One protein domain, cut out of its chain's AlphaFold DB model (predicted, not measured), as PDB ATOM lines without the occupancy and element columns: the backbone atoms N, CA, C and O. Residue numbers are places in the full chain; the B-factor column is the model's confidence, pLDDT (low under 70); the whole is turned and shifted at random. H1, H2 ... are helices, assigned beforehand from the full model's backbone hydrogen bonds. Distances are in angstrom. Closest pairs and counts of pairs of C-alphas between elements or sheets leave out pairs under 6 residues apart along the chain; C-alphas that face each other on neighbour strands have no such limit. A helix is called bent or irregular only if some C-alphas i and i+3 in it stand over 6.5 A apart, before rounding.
ATOM      1  N   ILE A  32     229.580 246.370 298.795       95.44
ATOM      2  CA  ILE A  32     228.655 247.368 299.344       95.44
ATOM      3  C   ILE A  32     227.225 247.089 298.871       95.44
ATOM      4  O   ILE A  32     226.295 247.127 299.676       95.44
ATOM      5  N   ALA A  33     227.018 246.782 297.586       94.44
ATOM      6  CA  ALA A  33     225.689 246.455 297.076       94.44
ATOM      7  C   ALA A  33     225.087 245.226 297.780       94.44
ATOM      8  O   ALA A  33     223.906 245.256 298.131       94.44
ATOM      9  N   THR A  34     225.891 244.192 298.042       94.69
ATOM     10  CA  THR A  34     225.478 242.997 298.796       94.69
ATOM     11  C   THR A  34     225.064 243.345 300.228       94.69
ATOM     12  O   THR A  34     223.976 242.952 300.661       94.69
ATOM     13  N   ASP A  35     225.847 244.166 300.928       96.94
ATOM     14  CA  ASP A  35     225.497 244.651 302.270       96.94
ATOM     15  C   ASP A  35     224.185 245.455 302.257       96.94
ATOM     16  O   ASP A  35     223.325 245.295 303.129       96.94
ATOM     17  N   MET A  36     223.976 246.288 301.234       96.31
ATOM     18  CA  MET A  36     222.738 247.055 301.076       96.31
ATOM     19  C   MET A  36     221.524 246.163 300.773       96.31
ATOM     20  O   MET A  36     220.417 246.475 301.221       96.31
ATOM     21  N   VAL A  37     221.695 245.043 300.057       96.19
ATOM     22  CA  VAL A  37     220.622 244.049 299.861       96.19
ATOM     23  C   VAL A  37     220.205 243.456 301.205       96.19
ATOM     24  O   VAL A  37     219.009 243.429 301.516       96.19
ATOM     25  N   ALA A  38     221.177 243.045 302.025       97.81
ATOM     26  CA  ALA A  38     220.919 242.521 303.363       97.81
ATOM     27  C   ALA A  38     220.225 243.567 304.254       97.81
ATOM     28  O   ALA A  38     219.234 243.262 304.923       97.81
ATOM     29  N   MET A  39     220.674 244.824 304.201       97.69
ATOM     30  CA  MET A  39     220.053 245.938 304.921       97.69
ATOM     31  C   MET A  39     218.584 246.143 304.520       97.69
ATOM     32  O   MET A  39     217.726 246.285 305.390       97.69
ATOM     33  N   VAL A  40     218.262 246.149 303.222       97.25
ATOM     34  CA  VAL A  40     216.876 246.305 302.743       97.25
ATOM     35  C   VAL A  40     215.993 245.142 303.199       97.25
ATOM     36  O   VAL A  40     214.842 245.373 303.577       97.25
ATOM     37  N   GLY A  41     216.519 243.912 303.195       97.19
ATOM     38  CA  GLY A  41     215.839 242.746 303.766       97.19
ATOM     39  C   GLY A  41     215.491 242.974 305.234       97.19
ATOM     40  O   GLY A  41     214.318 242.959 305.603       97.19
ATOM     41  N   LYS A  42     216.492 243.333 306.045       98.06
ATOM     42  CA  LYS A  42     216.317 243.629 307.472       98.06
ATOM     43  C   LYS A  42     215.296 244.740 307.732       98.06
ATOM     44  O   LYS A  42     214.426 244.605 308.590       98.06
ATOM     45  N   ILE A  43     215.356 245.840 306.982       96.94
ATOM     46  CA  ILE A  43     214.398 246.941 307.149       96.94
ATOM     47  C   ILE A  43     212.972 246.468 306.850       96.94
ATOM     48  O   ILE A  43     212.052 246.789 307.599       96.94
ATOM     49  N   ASN A  44     212.771 245.711 305.775       95.94
ATOM     50  CA  ASN A  44     211.439 245.257 305.393       95.94
ATOM     51  C   ASN A  44     210.867 244.217 306.360       95.94
ATOM     52  O   ASN A  44     209.698 244.308 306.737       95.94
ATOM     53  N   ASP A  45     211.684 243.238 306.734       94.88
ATOM     54  CA  ASP A  45     211.209 242.014 307.374       94.88
ATOM     55  C   ASP A  45     211.308 242.068 308.903       94.88
ATOM     56  O   ASP A  45     210.570 241.356 309.580       94.88
ATOM     57  N   GLU A  46     212.127 242.967 309.457       94.81
ATOM     58  CA  GLU A  46     212.226 243.187 310.904       94.81
ATOM     59  C   GLU A  46     211.657 244.553 311.294       94.81
ATOM     60  O   GLU A  46     210.698 244.634 312.060       94.81
ATOM     61  N   VAL A  47     212.208 245.642 310.742       95.25
ATOM     62  CA  VAL A  47     211.888 247.000 311.210       95.25
ATOM     63  C   VAL A  47     210.455 247.383 310.852       95.25
ATOM     64  O   VAL A  47     209.646 247.640 311.739       95.25
ATOM     65  N   ILE A  48     210.110 247.396 309.560       93.69
ATOM     66  CA  ILE A  48     208.765 247.762 309.096       93.69
ATOM     67  C   ILE A  48     207.737 246.738 309.580       93.69
ATOM     68  O   ILE A  48     206.620 247.107 309.950       93.69
ATOM     69  N   ALA A  49     208.118 245.462 309.609       90.69
ATOM     70  CA  ALA A  49     207.254 244.392 310.071       90.69
ATOM     71  C   ALA A  49     206.814 244.561 311.532       90.69
ATOM     72  O   ALA A  49     205.675 244.205 311.844       90.69
ATOM     73  N   ALA A  50     207.674 245.111 312.392       92.38
ATOM     74  CA  ALA A  50     207.414 245.312 313.815       92.38
ATOM     75  C   ALA A  50     206.692 246.630 314.156       92.38
ATOM     76  O   ALA A  50     206.296 246.824 315.305       92.38
ATOM     77  N   LEU A  51     206.498 247.546 313.199       93.38
ATOM     78  CA  LEU A  51     205.850 248.831 313.483       93.38
ATOM     79  C   LEU A  51     204.358 248.648 313.835       93.38
ATOM     80  O   LEU A  51     203.602 248.118 313.012       93.38
ATOM     81  N   PRO A  52     203.882 249.170 314.988       93.19
ATOM     82  CA  PRO A  52     202.483 249.040 315.410       93.19
ATOM     83  C   PRO A  52     201.482 249.603 314.396       93.19
ATOM     84  O   PRO A  52     200.411 249.034 314.193       93.19
ATOM     85  N   SER A  53     201.856 250.675 313.690       90.81
ATOM     86  CA  SER A  53     201.043 251.302 312.636       90.81
ATOM     87  C   SER A  53     200.698 250.358 311.476       90.81
ATOM     88  O   SER A  53     199.767 250.630 310.717       90.81
ATOM     89  N   TYR A  54     201.431 249.250 311.330       88.88
ATOM     90  CA  TYR A  54     201.198 248.227 310.312       88.88
ATOM     91  C   TYR A  54     200.739 246.884 310.896       88.88
ATOM     92  O   TYR A  54     200.585 245.928 310.140       88.88
ATOM     93  N   ALA A  55     200.483 246.796 312.208       85.25
ATOM     94  CA  ALA A  55     200.122 245.544 312.877       85.25
ATOM     95  C   ALA A  55     198.801 244.943 312.367       85.25
ATOM     96  O   ALA A  55     198.671 243.727 312.283       85.25
ATOM     97  N   THR A  56     197.841 245.790 311.987       87.75
ATOM     98  CA  THR A  56     196.520 245.383 311.475       87.75
ATOM     99  C   THR A  56     196.423 245.419 309.949       87.75
ATOM    100  O   THR A  56     195.336 245.277 309.393       87.75
ATOM    101  N   LYS A  57     197.534 245.672 309.245       86.12
ATOM    102  CA  LYS A  57     197.547 245.784 307.785       86.12
ATOM    103  C   LYS A  57     197.908 244.441 307.160       86.12
ATOM    104  O   LYS A  57     199.015 243.951 307.354       86.12
ATOM    105  N   ASP A  58     197.027 243.936 306.299       84.12
ATOM    106  CA  ASP A  58     197.273 242.717 305.510       84.12
ATOM    107  C   ASP A  58     198.499 242.844 304.594       84.12
ATOM    108  O   ASP A  58     199.169 241.865 304.274       84.12
ATOM    109  N   ARG A  59     198.808 244.072 304.154       86.44
ATOM    110  CA  ARG A  59     199.994 244.385 303.352       86.44
ATOM    111  C   ARG A  59     200.807 245.486 304.012       86.44
ATOM    112  O   ARG A  59     200.350 246.623 304.128       86.44
ATOM    113  N   LYS A  60     202.034 245.141 304.399       88.88
ATOM    114  CA  LYS A  60     203.013 246.086 304.938       88.88
ATOM    115  C   LYS A  60     203.757 246.767 303.786       88.88
ATOM    116  O   LYS A  60     204.054 246.102 302.786       88.88
ATOM    117  N   PRO A  61     204.049 248.075 303.884       91.81
ATOM    118  CA  PRO A  61     204.874 248.735 302.884       91.81
ATOM    119  C   PRO A  61     206.258 248.084 302.844       91.81
ATOM    120  O   PRO A  61     206.747 247.575 303.848       91.81
ATOM    121  N   ARG A  62     206.895 248.105 301.675       93.75
ATOM    122  CA  ARG A  62     208.276 247.648 301.511       93.75
ATOM    123  C   ARG A  62     209.089 248.742 300.853       93.75
ATOM    124  O   ARG A  62     208.604 249.428 299.953       93.75
ATOM    125  N   ILE A  63     210.327 248.881 301.293       94.88
ATOM    126  CA  ILE A  63     211.324 249.713 300.642       94.88
ATOM    127  C   ILE A  63     212.148 248.879 299.664       94.88
ATOM    128  O   ILE A  63     212.286 247.660 299.798       94.88
ATOM    129  N   GLY A  64     212.714 249.558 298.676       94.06
ATOM    130  CA  GLY A  64     213.703 248.996 297.770       94.06
ATOM    131  C   GLY A  64     214.777 250.029 297.462       94.06
ATOM    132  O   GLY A  64     214.715 251.167 297.923       94.06
ATOM    133  N   CYS A  65     215.744 249.658 296.628       93.81
ATOM    134  CA  CYS A  65     216.887 250.511 296.301       93.81
ATOM    135  C   CYS A  65     216.442 251.897 295.785       93.81
ATOM    136  O   CYS A  65     217.036 252.917 296.126       93.81
ATOM    137  N   SER A  66     215.335 251.956 295.031       92.06
ATOM    138  CA  SER A  66     214.808 253.194 294.443       92.06
ATOM    139  C   SER A  66     214.206 254.150 295.460       92.06
ATOM    140  O   SER A  66     214.106 255.336 295.160       92.06
ATOM    141  N   THR A  67     213.825 253.659 296.642       93.62
ATOM    142  CA  THR A  67     213.315 254.491 297.736       93.62
ATOM    143  C   THR A  67     214.356 255.533 298.150       93.62
ATOM    144  O   THR A  67     213.999 256.686 298.375       93.62
ATOM    145  N   CYS A  68     215.638 255.152 298.176       93.31
ATOM    146  CA  CYS A  68     216.734 256.030 298.595       93.31
ATOM    147  C   CYS A  68     217.566 256.543 297.412       93.31
ATOM    148  O   CYS A  68     217.814 257.742 297.315       93.31
ATOM    149  N   HIS A  69     217.979 255.655 296.503       93.12
ATOM    150  CA  HIS A  69     218.942 255.984 295.445       93.12
ATOM    151  C   HIS A  69     218.352 256.832 294.325       93.12
ATOM    152  O   HIS A  69     219.022 257.714 293.808       93.12
ATOM    153  N   ARG A  70     217.088 256.596 293.951       91.94
ATOM    154  CA  ARG A  70     216.357 257.423 292.972       91.94
ATOM    155  C   ARG A  70     217.119 257.678 291.653       91.94
ATOM    156  O   ARG A  70     216.936 258.723 291.038       91.94
ATOM    157  N   GLY A  71     217.916 256.711 291.195       91.31
ATOM    158  CA  GLY A  71     218.728 256.818 289.981       91.31
ATOM    159  C   GLY A  71     220.157 257.317 290.206       91.31
ATOM    160  O   GLY A  71     220.847 257.550 289.224       91.31
ATOM    161  N   GLU A  72     220.598 257.463 291.455       91.19
ATOM    162  CA  GLU A  72     221.930 257.942 291.831       91.19
ATOM    163  C   GLU A  72     222.671 256.899 292.677       91.19
ATOM    164  O   GLU A  72     222.087 256.245 293.546       91.19
TER     165      GLU A  72
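Overview. This is residues 32 to 72 of the 93 residues of an uncharacterized protein of Runella sp (UniProt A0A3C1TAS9). One long helix, H1, makes one side of an elongated shape; past its last residue the backbone makes a loop and folds back along the helix as a stretched link, and the printed part closes with a single small helical turn, H2, and a short tail, residues 69 to 72. The loop residues 52 to 58 stick out at one end, and residues 66 to 72, of which 66 to 68 belong to H2, stick out on the far side of the link from H1. The printed part has 41 residues with two named helices, H1 then H2, and no named strand; its class is all helix. It is loose, with a radius of gyration of the C-alphas of 11.6 A, and spans 34 by 18 by 12 A.

Arrangement. H1, residues 32 to 50, has a kink of 29 degrees near residue 43. It is neither bent nor irregular, but only just: C-alphas 45 and 48 are 6.5 A apart. A long link of 14 residues joins it to H2, residues 65 to 68. H1 and H2 are close but not clearly touching: their closest C-alphas, those of Val 40 and Cys 65, are 7.7 A apart. In H1, 13 of 15 O i to N i+4 pairs are within hydrogen-bond range; H2 is too short for such a pair.

Along the chain. H1 begins at C-alpha 32, (228.655, 247.368, 299.344), and ends at C-alpha 50, (207.414, 245.312, 313.815), 25.8 A away. H2 measures 6.0 A from first to last C-alpha and ends at C-alpha 68, (216.734, 256.030, 298.595).

Size, cuts and confidence. The two C-alphas farthest apart, those of Thr 56 and Glu 72, are 34.5 A apart. The printed part has no cut. The mean pLDDT of the printed part is 93.1, and no printed residue is under 70.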